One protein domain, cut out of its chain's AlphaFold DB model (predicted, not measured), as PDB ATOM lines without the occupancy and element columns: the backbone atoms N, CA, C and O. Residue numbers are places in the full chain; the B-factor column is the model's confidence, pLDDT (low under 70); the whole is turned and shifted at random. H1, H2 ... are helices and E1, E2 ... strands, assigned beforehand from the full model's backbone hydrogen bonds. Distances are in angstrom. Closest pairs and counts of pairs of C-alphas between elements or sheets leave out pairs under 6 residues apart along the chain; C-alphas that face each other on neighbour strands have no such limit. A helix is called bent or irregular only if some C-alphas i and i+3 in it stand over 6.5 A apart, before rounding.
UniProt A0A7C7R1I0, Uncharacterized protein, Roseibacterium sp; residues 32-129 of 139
ATOM      1  N   ASP A  32     134.456 179.077 167.866       92.81
ATOM      2  CA  ASP A  32     134.614 178.686 169.260       92.81
ATOM      3  C   ASP A  32     134.902 177.179 169.366       92.81
ATOM      4  O   ASP A  32     134.836 176.433 168.382       92.81
ATOM      5  N   GLU A  33     135.247 176.745 170.576       91.56
ATOM      6  CA  GLU A  33     135.521 175.345 170.897       91.56
ATOM      7  C   GLU A  33     134.299 174.455 170.624       91.56
ATOM      8  O   GLU A  33     134.440 173.387 170.036       91.56
ATOM      9  N   ALA A  34     133.088 174.917 170.951       92.00
ATOM     10  CA  ALA A  34     131.861 174.155 170.729       92.00
ATOM     11  C   ALA A  34     131.624 173.850 169.240       92.00
ATOM     12  O   ALA A  34     131.236 172.735 168.903       92.00
ATOM     13  N   ALA A  35     131.910 174.794 168.340       91.88
ATOM     14  CA  ALA A  35     131.817 174.600 166.897       91.88
ATOM     15  C   ALA A  35     132.834 173.568 166.383       91.88
ATOM     16  O   ALA A  35     132.493 172.739 165.540       91.88
ATOM     17  N   MET A  36     134.065 173.580 166.911       93.00
ATOM     18  CA  MET A  36     135.076 172.563 166.596       93.00
ATOM     19  C   MET A  36     134.627 171.175 167.073       93.00
ATOM     20  O   MET A  36     134.696 170.209 166.311       93.00
ATOM     21  N   PHE A  37     134.139 171.074 168.313       90.50
ATOM     22  CA  PHE A  37     133.639 169.814 168.866       90.50
ATOM     23  C   PHE A  37     132.426 169.294 168.094       90.50
ATOM     24  O   PHE A  37     132.356 168.103 167.800       90.50
ATOM     25  N   ALA A  38     131.501 170.177 167.712       91.44
ATOM     26  CA  ALA A  38     130.354 169.812 166.894       91.44
ATOM     27  C   ALA A  38     130.789 169.246 165.536       91.44
ATOM     28  O   ALA A  38     130.307 168.200 165.116       91.44
ATOM     29  N   TYR A  39     131.758 169.890 164.885       90.38
ATOM     30  CA  TYR A  39     132.288 169.431 163.605       90.38
ATOM     31  C   TYR A  39     132.970 168.051 163.698       90.38
ATOM     32  O   TYR A  39     132.792 167.211 162.814       90.38
ATOM     33  N   CYS A  40     133.743 167.806 164.762       89.38
ATOM     34  CA  CYS A  40     134.537 166.579 164.895       89.38
ATOM     35  C   CYS A  40     133.763 165.396 165.491       89.38
ATOM     36  O   CYS A  40     134.031 164.261 165.112       89.38
ATOM     37  N   PHE A  41     132.849 165.647 166.434       90.62
ATOM     38  CA  PHE A  41     132.282 164.607 167.303       90.62
ATOM     39  C   PHE A  41     130.753 164.603 167.367       90.62
ATOM     40  O   PHE A  41     130.182 163.705 167.982       90.62
ATOM     41  N   SER A  42     130.068 165.603 166.800       88.88
ATOM     42  CA  SER A  42     128.603 165.604 166.789       88.88
ATOM     43  C   SER A  42     128.074 165.054 165.464       88.88
ATOM     44  O   SER A  42     128.347 165.629 164.406       88.88
ATOM     45  N   PRO A  43     127.298 163.960 165.493       84.88
ATOM     46  CA  PRO A  43     126.639 163.458 164.299       84.88
ATOM     47  C   PRO A  43     125.541 164.432 163.855       84.88
ATOM     48  O   PRO A  43     124.837 165.015 164.682       84.88
ATOM     49  N   ILE A  44     125.365 164.596 162.540       81.25
ATOM     50  CA  ILE A  44     124.378 165.544 161.977       81.25
ATOM     51  C   ILE A  44     122.934 165.105 162.267       81.25
ATOM     52  O   ILE A  44     122.025 165.927 162.381       81.25
ATOM     53  N   ALA A  45     122.720 163.800 162.398       83.44
ATOM     54  CA  ALA A  45     121.454 163.177 162.753       83.44
ATOM     55  C   ALA A  45     121.721 161.880 163.539       83.44
ATOM     56  O   ALA A  45     122.832 161.347 163.475       83.44
ATOM     57  N   PRO A  46     120.729 161.329 164.261       82.12
ATOM     58  CA  PRO A  46     120.878 160.026 164.900       82.12
ATOM     59  C   PRO A  46     121.317 158.962 163.880       82.12
ATOM     60  O   PRO A  46     120.655 158.777 162.861       82.12
ATOM     61  N   ASN A  47     122.423 158.267 164.161       79.88
ATOM     62  CA  ASN A  47     123.063 157.273 163.280       79.88
ATOM     63  C   ASN A  47     123.665 157.820 161.969       79.88
ATOM     64  O   ASN A  47     123.977 157.034 161.075       79.88
ATOM     65  N   ALA A  48     123.833 159.137 161.833       85.75
ATOM     66  CA  ALA A  48     124.591 159.731 160.734       85.75
ATOM     67  C   ALA A  48     126.068 159.919 161.127       85.75
ATOM     68  O   ALA A  48     126.361 160.061 162.315       85.75
ATOM     69  N   PRO A  49     126.993 159.952 160.153       85.56
ATOM     70  CA  PRO A  49     128.380 160.327 160.413       85.56
ATOM     71  C   PRO A  49     128.502 161.779 160.898       85.56
ATOM     72  O   PRO A  49     127.641 162.629 160.643       85.56
ATOM     73  N   GLU A  50     129.604 162.068 161.581       88.94
ATOM     74  CA  GLU A  50     130.027 163.422 161.928       88.94
ATOM     75  C   GLU A  50     130.455 164.201 160.680       88.94
ATOM     76  O   GLU A  50     130.850 163.618 159.663       88.94
ATOM     77  N   GLN A  51     130.429 165.537 160.760       90.50
ATOM     78  CA  GLN A  51     130.819 166.396 159.635       90.50
ATOM     79  C   GLN A  51     132.244 166.092 159.146       90.50
ATOM     80  O   GLN A  51     132.487 166.081 157.943       90.50
ATOM     81  N   LEU A  52     133.167 165.766 160.058       88.56
ATOM     82  CA  LEU A  52     134.526 165.334 159.717       88.56
ATOM     83  C   LEU A  52     134.557 164.150 158.735       88.56
ATOM     84  O   LEU A  52     135.301 164.187 157.757       88.56
ATOM     85  N   ASN A  53     133.751 163.118 158.992       88.19
ATOM     86  CA  ASN A  53     133.673 161.916 158.159       88.19
ATOM     87  C   ASN A  53     132.966 162.184 156.820       88.19
ATOM     88  O   ASN A  53     133.256 161.527 155.823       88.19
ATOM     89  N   LEU A  54     132.064 163.167 156.776       89.19
ATOM     90  CA  LEU A  54     131.411 163.595 155.535       89.19
ATOM     91  C   LEU A  54     132.344 164.397 154.628       89.19
ATOM     92  O   LEU A  54     132.315 164.216 153.413       89.19
ATOM     93  N   ASP A  55     133.184 165.251 155.212       88.69
ATOM     94  CA  ASP A  55     134.159 166.056 154.471       88.69
ATOM     95  C   ASP A  55     135.380 165.224 154.019       88.69
ATOM     96  O   ASP A  55     136.088 165.602 153.078       88.69
ATOM     97  N   LEU A  56     135.609 164.071 154.656       86.75
ATOM     98  CA  LEU A  56     136.655 163.099 154.330       86.75
ATOM     99  C   LEU A  56     136.056 161.720 153.977       86.75
ATOM    100  O   LEU A  56     136.342 160.731 154.651       86.75
ATOM    101  N   PRO A  57     135.268 161.602 152.890       84.69
ATOM    102  CA  PRO A  57     134.565 160.357 152.561       84.69
ATOM    103  C   PRO A  57     135.514 159.202 152.199       84.69
ATOM    104  O   PRO A  57     135.140 158.036 152.281       84.69
ATOM    105  N   GLU A  58     136.750 159.523 151.808       83.31
ATOM    106  CA  GLU A  58     137.812 158.560 151.491       83.31
ATOM    107  C   GLU A  58     138.693 158.221 152.706       83.31
ATOM    108  O   GLU A  58     139.723 157.566 152.553       83.31
ATOM    109  N   ALA A  59     138.332 158.674 153.908       85.19
ATOM    110  CA  ALA A  59     139.037 158.356 155.142       85.19
ATOM    111  C   ALA A  59     138.023 158.066 156.259       85.19
ATOM    112  O   ALA A  59     137.654 158.977 156.997       85.19
ATOM    113  N   PRO A  60     137.570 156.807 156.408       82.25
ATOM    114  CA  PRO A  60     136.713 156.432 157.525       82.25
ATOM    115  C   PRO A  60     137.478 156.620 158.839       82.25
ATOM    116  O   PRO A  60     138.423 155.885 159.130       82.25
ATOM    117  N   ILE A  61     137.089 157.627 159.620       87.44
ATOM    118  CA  ILE A  61     137.739 157.997 160.875       87.44
ATOM    119  C   ILE A  61     136.837 157.588 162.035       87.44
ATOM    120  O   ILE A  61     135.710 158.063 162.172       87.44
ATOM    121  N   ASN A  62     137.358 156.744 162.925       87.50
ATOM    122  CA  ASN A  62     136.742 156.525 164.225       87.50
ATOM    123  C   ASN A  62     136.989 157.749 165.122       87.50
ATOM    124  O   ASN A  62     138.062 157.900 165.709       87.50
ATOM    125  N   THR A  63     135.976 158.605 165.238       86.12
ATOM    126  CA  THR A  63     135.995 159.845 166.029       86.12
ATOM    127  C   THR A  63     136.227 159.602 167.521       86.12
ATOM    128  O   THR A  63     136.742 160.486 168.197       86.12
ATOM    129  N   GLN A  64     135.978 158.390 168.036       86.81
ATOM    130  CA  GLN A  64     136.281 158.024 169.430       86.81
ATOM    131  C   GLN A  64     137.785 157.977 169.735       86.81
ATOM    132  O   GLN A  64     138.178 158.019 170.897       86.81
ATOM    133  N   LEU A  65     138.623 157.857 168.701       86.75
ATOM    134  CA  LEU A  65     140.085 157.832 168.814       86.75
ATOM    135  C   LEU A  65     140.724 159.163 168.396       86.75
ATOM    136  O   LEU A  65     141.947 159.287 168.413       86.75
ATOM    137  N   VAL A  66     139.918 160.142 167.985       89.38
ATOM    138  CA  VAL A  66     140.386 161.463 167.565       89.38
ATOM    139  C   VAL A  66     140.501 162.367 168.783       89.38
ATOM    140  O   VAL A  66     139.622 162.395 169.639       89.38
ATOM    141  N   ASP A  67     141.574 163.147 168.830       91.44
ATOM    142  CA  ASP A  67     141.757 164.193 169.834       91.44
ATOM    143  C   ASP A  67     141.654 165.566 169.158       91.44
ATOM    144  O   ASP A  67     142.072 165.743 168.009       91.44
ATOM    145  N   ALA A  68     141.090 166.549 169.851       91.62
ATOM    146  CA  ALA A  68     140.918 167.898 169.330       91.62
ATOM    147  C   ALA A  68     141.231 168.927 170.416       91.62
ATOM    148  O   ALA A  68     140.889 168.756 171.585       91.62
ATOM    149  N   ALA A  69     141.883 170.015 170.024       93.19
ATOM    150  CA  ALA A  69     142.246 171.099 170.919       93.19
ATOM    151  C   ALA A  69     141.999 172.454 170.260       93.19
ATOM    152  O   ALA A  69     142.340 172.671 169.095       93.19
ATOM    153  N   PHE A  70     141.457 173.386 171.043       93.94
ATOM    154  CA  PHE A  70     141.130 174.737 170.603       93.94
ATOM    155  C   PHE A  70     141.932 175.786 171.384       93.94
ATOM    156  O   PHE A  70     142.121 175.674 172.597       93.94
ATOM    157  N   GLY A  71     142.409 176.815 170.684       91.38
ATOM    158  CA  GLY A  71     143.096 177.969 171.260       91.38
ATOM    159  C   GLY A  71     144.266 177.592 172.172       91.38
ATOM    160  O   GLY A  71     145.193 176.880 171.778       91.38
ATOM    161  N   ASP A  72     144.215 178.066 173.416       89.44
ATOM    162  CA  ASP A  72     145.288 177.887 174.399       89.44
ATOM    163  C   ASP A  72     145.475 176.426 174.845       89.44
ATOM    164  O   ASP A  72     146.547 176.064 175.337       89.44
ATOM    165  N   GLN A  73     144.486 175.554 174.608       89.50
ATOM    166  CA  GLN A  73     144.575 174.127 174.935       89.50
ATOM    167  C   GLN A  73     145.474 173.338 173.965       89.50
ATOM    168  O   GLN A  73     145.869 172.206 174.248       89.50
ATOM    169  N   ILE A  74     145.864 173.926 172.829       90.38
ATOM    170  CA  ILE A  74     146.660 173.234 171.804       90.38
ATOM    171  C   ILE A  74     148.061 172.882 172.318       90.38
ATOM    172  O   ILE A  74     148.555 171.776 172.100       90.38
ATOM    173  N   ILE A  75     148.726 173.801 173.020       88.94
ATOM    174  CA  ILE A  75     150.080 173.579 173.549       88.94
ATOM    175  C   ILE A  75     150.148 172.480 174.621       88.94
ATOM    176  O   ILE A  75     151.049 171.633 174.507       88.94
ATOM    177  N   PRO A  76     149.287 172.467 175.661       88.62
ATOM    178  CA  PRO A  76     149.289 171.380 176.634       88.62
ATOM    179  C   PRO A  76     148.969 170.048 175.956       88.62
ATOM    180  O   PRO A  76     149.745 169.110 176.124       88.62
ATOM    181  N   ARG A  77     147.971 170.003 175.061       88.62
ATOM    182  CA  ARG A  77     147.620 168.777 174.339       88.62
ATOM    183  C   ARG A  77     148.768 168.237 173.488       88.62
ATOM    184  O   ARG A  77     149.148 167.076 173.581       88.62
ATOM    185  N   LEU A  78     149.428 169.099 172.717       88.25
ATOM    186  CA  LEU A  78     150.619 168.725 171.950       88.25
ATOM    187  C   LEU A  78     151.778 168.238 172.830       88.25
ATOM    188  O   LEU A  78     152.675 167.556 172.332       88.25
ATOM    189  N   SER A  79     151.820 168.639 174.101       88.56
ATOM    190  CA  SER A  79     152.868 168.232 175.038       88.56
ATOM    191  C   SER A  79     152.695 166.813 175.559       88.56
ATOM    192  O   SER A  79     153.706 166.223 175.933       88.56
ATOM    193  N   GLU A  80     151.478 166.273 175.510       87.00
ATOM    194  CA  GLU A  80     151.176 164.874 175.833       87.00
ATOM    195  C   GLU A  80     151.744 163.935 174.760       87.00
ATOM    196  O   GLU A  80     152.371 162.931 175.085       87.00
ATOM    197  N   TYR A  81     151.625 164.307 173.480       85.06
ATOM    198  CA  TYR A  81     152.017 163.443 172.358       85.06
ATOM    199  C   TYR A  81     153.425 163.710 171.811       85.06
ATOM    200  O   TYR A  81     154.093 162.796 171.320       85.06
ATOM    201  N   PHE A  82     153.896 164.962 171.855       89.00
ATOM    202  CA  PHE A  82     155.082 165.383 171.111       89.00
ATOM    203  C   PHE A  82     156.120 166.133 171.944       89.00
ATOM    204  O   PHE A  82     155.851 167.010 172.775       89.00
ATOM    205  N   GLY A  83     157.382 165.884 171.593       87.94
ATOM    206  CA  GLY A  83     158.523 166.603 172.140       87.94
ATOM    207  C   GLY A  83     158.593 168.050 171.643       87.94
ATOM    208  O   GLY A  83     158.118 168.403 170.560       87.94
ATOM    209  N   ARG A  84     159.287 168.904 172.404       88.12
ATOM    210  CA  ARG A  84     159.401 170.358 172.166       88.12
ATOM    211  C   ARG A  84     159.766 170.755 170.725       88.12
ATOM    212  O   ARG A  84     159.295 171.788 170.247       88.12
ATOM    213  N   LYS A  85     160.601 169.974 170.024       87.88
ATOM    214  CA  LYS A  85     160.986 170.247 168.623       87.88
ATOM    215  C   LYS A  85     159.812 170.074 167.654       87.88
ATOM    216  O   LYS A  85     159.600 170.959 166.826       87.88
ATOM    217  N   SER A  86     159.051 168.983 167.770       88.06
ATOM    218  CA  SER A  86     157.883 168.736 166.916       88.06
ATOM    219  C   SER A  86     156.762 169.723 167.214       88.06
ATOM    220  O   SER A  86     156.265 170.337 166.278       88.06
ATOM    221  N   ARG A  87     156.494 170.053 168.486       89.94
ATOM    222  CA  ARG A  87     155.514 171.102 168.838       89.94
ATOM    223  C   ARG A  87     155.776 172.428 168.124       89.94
ATOM    224  O   ARG A  87     154.881 173.000 167.518       89.94
ATOM    225  N   ARG A  88     157.031 172.893 168.110       89.00
ATOM    226  CA  ARG A  88     157.422 174.121 167.386       89.00
ATOM    227  C   ARG A  88     157.248 174.021 165.869       89.00
ATOM    228  O   ARG A  88     157.102 175.047 165.211       89.00
ATOM    229  N   ARG A  89     157.342 172.827 165.278       89.88
ATOM    230  CA  ARG A  89     157.037 172.627 163.851       89.88
ATOM    231  C   ARG A  89     155.535 172.670 163.611       89.88
ATOM    232  O   ARG A  89     155.118 173.410 162.731       89.88
ATOM    233  N   ILE A  90     154.760 171.957 164.424       90.88
ATOM    234  CA  ILE A  90     153.298 171.901 164.327       90.88
ATOM    235  C   ILE A  90     152.707 173.306 164.467       90.88
ATOM    236  O   ILE A  90     152.032 173.766 163.555       90.88
ATOM    237  N   MET A  91     153.078 174.044 165.518       90.06
ATOM    238  CA  MET A  91     152.595 175.413 165.741       90.06
ATOM    239  C   MET A  91     152.914 176.361 164.580       90.06
ATOM    240  O   MET A  91     152.094 177.197 164.223       90.06
ATOM    241  N   ARG A  92     154.088 176.218 163.947       90.56
ATOM    242  CA  ARG A  92     154.443 177.021 162.765       90.56
ATOM    243  C   ARG A  92     153.629 176.654 161.526       90.56
ATOM    244  O   ARG A  92     153.363 177.529 160.719       90.56
ATOM    245  N   ARG A  93     153.263 175.380 161.358       90.00
ATOM    246  CA  ARG A  93     152.434 174.927 160.228       90.00
ATOM    247  C   ARG A  93     150.957 175.257 160.419       90.00
ATOM    248  O   ARG A  93     150.257 175.427 159.428       90.00
ATOM    249  N   MET A  94     150.512 175.314 161.672       89.81
ATOM    250  CA  MET A  94     149.136 175.587 162.066       89.81
ATOM    251  C   MET A  94     148.740 177.047 161.820       89.81
ATOM    252  O   MET A  94     147.634 177.284 161.352       89.81
ATOM    253  N   GLN A  95     149.618 178.023 162.083       83.50
ATOM    254  CA  GLN A  95     149.278 179.448 161.939       83.50
ATOM    255  C   GLN A  95     148.704 179.783 160.544       83.50
ATOM    256  O   GLN A  95     149.280 179.349 159.541       83.50
ATOM    257  N   PRO A  96     147.600 180.557 160.455       84.56
ATOM    258  CA  PRO A  96     146.902 181.293 161.525       84.56
ATOM    259  C   PRO A  96     145.738 180.535 162.210       84.56
ATOM    260  O   PRO A  96     144.910 181.168 162.857       84.56
ATOM    261  N   ALA A  97     145.642 179.211 162.067       91.12
ATOM    262  CA  ALA A  97     144.544 178.409 162.617       91.12
ATOM    263  C   ALA A  97     144.473 178.464 164.157       91.12
ATOM    264  O   ALA A  97     145.500 178.611 164.823       91.12
ATOM    265  N   ASN A  98     143.266 178.309 164.710       92.06
ATOM    266  CA  ASN A  98     142.992 178.319 166.153       92.06
ATOM    267  C   ASN A  98     142.474 176.974 166.692       92.06
ATOM    268  O   ASN A  98     142.210 176.869 167.887       92.06
ATOM    269  N   ALA A  99     142.358 175.956 165.842       93.38
ATOM    270  CA  ALA A  99     141.990 174.598 166.209       93.38
ATOM    271  C   ALA A  99     142.989 173.593 165.637       93.38
ATOM    272  O   ALA A  99     143.512 173.771 164.530       93.38
ATOM    273  N   LEU A 100     143.214 172.521 166.387       93.62
ATOM    274  CA  LEU A 100     144.041 171.392 166.000       93.62
ATOM    275  C   LEU A 100     143.273 170.094 166.236       93.62
ATOM    276  O   LEU A 100     142.813 169.845 167.346       93.62
ATOM    277  N   VAL A 101     143.212 169.246 165.215       92.44
ATOM    278  CA  VAL A 101     142.659 167.892 165.293       92.44
ATOM    279  C   VAL A 101     143.779 166.890 165.035       92.44
ATOM    280  O   VAL A 101     144.565 167.031 164.092       92.44
ATOM    281  N   LEU A 102     143.878 165.898 165.911       92.69
ATOM    282  CA  LEU A 102     144.884 164.852 165.922       92.69
ATOM    283  C   LEU A 102     144.197 163.522 165.624       92.69
ATOM    284  O   LEU A 102     143.365 163.056 166.398       92.69
ATOM    285  N   ILE A 103     144.567 162.906 164.507       90.81
ATOM    286  CA  ILE A 103     143.983 161.647 164.048       90.81
ATOM    287  C   ILE A 103     145.081 160.578 164.083       90.81
ATOM    288  O   ILE A 103     145.963 160.583 163.213       90.81
ATOM    289  N   PRO A 104     145.106 159.697 165.099       89.12
ATOM    290  CA  PRO A 104     146.072 158.608 165.145       89.12
ATOM    291  C   PRO A 104     145.786 157.604 164.028       89.12
ATOM    292  O   PRO A 104     144.642 157.420 163.619       89.12
ATOM    293  N   MET A 105     146.815 156.895 163.564       86.06
ATOM    294  CA  MET A 105     146.653 155.877 162.517       86.06
ATOM    295  C   MET A 105     145.641 154.779 162.874       86.06
ATOM    296  O   MET A 105     144.981 154.232 161.993       86.06
ATOM    297  N   GLN A 106     145.484 154.489 164.166       84.94
ATOM    298  CA  GLN A 106     144.493 153.544 164.683       84.94
ATOM    299  C   GLN A 106     143.048 153.978 164.388       84.94
ATOM    300  O   GLN A 106     142.178 153.123 164.222       84.94
ATOM    301  N   ALA A 107     142.790 155.286 164.258       86.25
ATOM    302  CA  ALA A 107     141.464 155.810 163.942       86.25
ATOM    303  C   ALA A 107     140.983 155.407 162.539       86.25
ATOM    304  O   ALA A 107     139.778 155.335 162.323       86.25
ATOM    305  N   PHE A 108     141.896 155.084 161.615       84.56
ATOM    306  CA  PHE A 108     141.555 154.609 160.268       84.56
ATOM    307  C   PHE A 108     141.280 153.099 160.199       84.56
ATOM    308  O   PHE A 108     140.973 152.573 159.131       84.56
ATOM    309  N   GLY A 109     141.453 152.358 161.302       77.31
ATOM    310  CA  GLY A 109     141.155 150.922 161.356       77.31
ATOM    311  C   GLY A 109     141.982 150.045 160.404       77.31
ATOM    312  O   GLY A 109     141.569 148.933 160.092       77.31
ATOM    313  N   GLY A 110     143.129 150.533 159.915       73.44
ATOM    314  CA  GLY A 110     143.980 149.811 158.959       73.44
ATOM    315  C   GLY A 110     143.452 149.775 157.519       73.44
ATOM    316  O   GLY A 110     143.993 149.031 156.702       73.44
ATOM    317  N   MET A 111     142.420 150.561 157.200       73.69
ATOM    318  CA  MET A 111     141.885 150.688 155.844       73.69
ATOM    319  C   MET A 111     142.748 151.621 154.983       73.69
ATOM    320  O   MET A 111     143.486 152.459 155.506       73.69
ATOM    321  N   GLU A 112     142.656 151.491 153.657       76.94
ATOM    322  CA  GLU A 112     143.194 152.518 152.764       76.94
ATOM    323  C   GLU A 112     142.427 153.821 152.985       76.94
ATOM    324  O   GLU A 112     141.198 153.825 153.047       76.94
ATOM    325  N   PHE A 113     143.160 154.923 153.108       82.62
ATOM    326  CA  PHE A 113     142.569 156.236 153.302       82.62
ATOM    327  C   PHE A 113     143.278 157.282 152.451       82.62
ATOM    328  O   PHE A 113     144.483 157.191 152.186       82.62
ATOM    329  N   ARG A 114     142.539 158.319 152.061       82.38
ATOM    330  CA  ARG A 114     143.103 159.538 151.481       82.38
ATOM    331  C   ARG A 114     142.679 160.736 152.307       82.38
ATOM    332  O   ARG A 114     141.501 160.951 152.559       82.38
ATOM    333  N   LEU A 115     143.676 161.496 152.746       85.75
ATOM    334  CA  LEU A 115     143.463 162.752 153.448       85.75
ATOM    335  C   LEU A 115     143.685 163.898 152.473       85.75
ATOM    336  O   LEU A 115     144.712 163.955 151.794       85.75
ATOM    337  N   HIS A 116     142.737 164.819 152.460       85.12
ATOM    338  CA  HIS A 116     142.794 166.070 151.722       85.12
ATOM    339  C   HIS A 116     142.377 167.218 152.633       85.12
ATOM    340  O   HIS A 116     141.880 167.019 153.743       85.12
ATOM    341  N   ASP A 117     142.610 168.432 152.157       88.25
ATOM    342  CA  ASP A 117     142.119 169.629 152.821       88.25
ATOM    343  C   ASP A 117     140.597 169.704 152.673       88.25
ATOM    344  O   ASP A 117     140.058 169.515 151.582       88.25
ATOM    345  N   THR A 118     139.901 169.990 153.768       86.81
ATOM    346  CA  THR A 118     138.458 170.239 153.786       86.81
ATOM    347  C   THR A 118     138.180 171.741 153.758       86.81
ATOM    348  O   THR A 118     139.085 172.570 153.879       86.81
ATOM    349  N   ALA A 119     136.908 172.124 153.630       85.12
ATOM    350  CA  ALA A 119     136.513 173.530 153.700       85.12
ATOM    351  C   ALA A 119     136.822 174.170 155.072       85.12
ATOM    352  O   ALA A 119     137.042 175.378 155.146       85.12
ATOM    353  N   GLN A 120     136.840 173.370 156.145       87.69
ATOM    354  CA  GLN A 120     137.043 173.833 157.525       87.69
ATOM    355  C   GLN A 120     138.457 173.571 158.056       87.69
ATOM    356  O   GLN A 120     138.907 174.250 158.983       87.69
ATOM    357  N   MET A 121     139.173 172.590 157.499       90.62
ATOM    358  CA  MET A 121     140.464 172.149 158.022       90.62
ATOM    359  C   MET A 121     141.465 171.836 156.920       90.62
ATOM    360  O   MET A 121     141.146 171.231 155.907       90.62
ATOM    361  N   ARG A 122     142.727 172.161 157.176       92.06
ATOM    362  CA  ARG A 122     143.862 171.848 156.309       92.06
ATOM    363  C   ARG A 122     144.711 170.746 156.920       92.06
ATOM    364  O   ARG A 122     145.077 170.830 158.097       92.06
ATOM    365  N   HIS A 123     145.088 169.754 156.126       91.25
ATOM    366  CA  HIS A 123     146.038 168.730 156.536       91.25
ATOM    367  C   HIS A 123     147.448 169.332 156.583       91.25
ATOM    368  O   HIS A 123     148.014 169.754 155.576       91.25
ATOM    369  N   ILE A 124     148.050 169.394 157.773       91.19
ATOM    370  CA  ILE A 124     149.394 169.973 157.974       91.19
ATOM    371  C   ILE A 124     150.498 168.904 158.038       91.19
ATOM    372  O   ILE A 124     151.647 169.187 158.416       91.19
ATOM    373  N   GLY A 125     150.152 167.675 157.648       89.75
ATOM    374  CA  GLY A 125     151.028 166.513 157.595       89.75
ATOM    375  C   GLY A 125     150.831 165.554 158.769       89.75
ATOM    376  O   GLY A 125     149.759 165.463 159.364       89.75
ATOM    377  N   PHE A 126     151.886 164.811 159.087       90.25
ATOM    378  CA  PHE A 126     151.909 163.860 160.194       90.25
ATOM    379  C   PHE A 126     153.159 164.066 161.050       90.25
ATOM    380  O   PHE A 126     154.192 164.547 160.572       90.25
ATOM    381  N   GLU A 127     153.071 163.680 162.316       90.00
ATOM    382  CA  GLU A 127     154.204 163.610 163.236       90.00
ATOM    383  C   GLU A 127     154.177 162.268 163.976       90.00
ATOM    384  O   GLU A 127     153.128 161.649 164.154       90.00
ATOM    385  N   LYS A 128     155.357 161.806 164.384       87.50
ATOM    386  CA  LYS A 128     155.515 160.574 165.157       87.50
ATOM    387  C   LYS A 128     155.254 160.870 166.634       87.50
ATOM    388  O   LYS A 128     155.916 161.745 167.201       87.50
ATOM    389  N   SER A 129     154.298 160.160 167.226       82.00
ATOM    390  CA  SER A 129     154.007 160.213 168.657       82.00
ATOM    391  C   SER A 129     155.208 159.713 169.457       82.00
ATOM    392  O   SER A 129     155.913 158.788 169.045       82.00
TER     393      SER A 129
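This is residues 32 to 129 of the 139 residues of an uncharacterized protein of Roseibacterium sp (UniProt A0A7C7R1I0). A short two-strand ribbon, E1 and E2, forms the middle, with H1 and H2 on one side of it and H3 and H4 on the other. The bent strand E3 runs near E2 and past H4, after a long loop from H5. The printed part has 98 residues with five named helices and three named strands, in the order H1 H2 E1 H3 H4 E2 H5 E3. The class is mixed, helices and strands, and the sheet E1 - E2 is antiparallel. The whole is compact, with a radius of gyration of the C-alphas of 13.3 A and spans of 39 by 31 by 22 A.

H1, residues 33 to 41, and H2, residues 51 to 55, touch, the closest C-alphas being those of Tyr 39 and Gln 51, 5.2 A apart. E1, residues 67 to 70, has its closest C-alpha to H1 at Phe 70, 5.6 A from that of Glu 33. H3, residues 71 to 81, and H4, residues 84 to 94, form a helical hairpin and only just touch, with 3 pairs of C-alphas within 8 A, the closest those of Leu 78 and Arg 87 at 6.3 A; they run opposite ways at a steep tilt of 41 degrees. E2, residues 99 to 104, is antiparallel to E1 at 170 degrees, with N 69 and O 100 within hydrogen-bond range at 2.8 A. H5, residues 105 to 108, touches no helix. E3, residues 121 to 128, bends by 50 degrees at residue 124 and is near E2; its closest C-alpha to H4 is that of Ile 124, 6.2 A from that of Arg 93. Every O i to N i+4 pair is within hydrogen-bond range in H1, H2 and H4, and 4 of 7 are in H3; H5 is too short for such a pair.

H1 begins at C-alpha 33, (135.521, 175.345, 170.897). H3 is 17.1 A long, H4 15.3 A, E2 16.5 A and E3 20.3 A, which ends at C-alpha 128, (155.515, 160.574, 165.157).

The C-alphas of Pro 46 and Lys 85, 41.6 A apart, are the two farthest apart. The printed part has no cut. The links H2 to E1 and H5 to E3 are long. Mean pLDDT of the printed part is 87.8, and no printed residue is under 70.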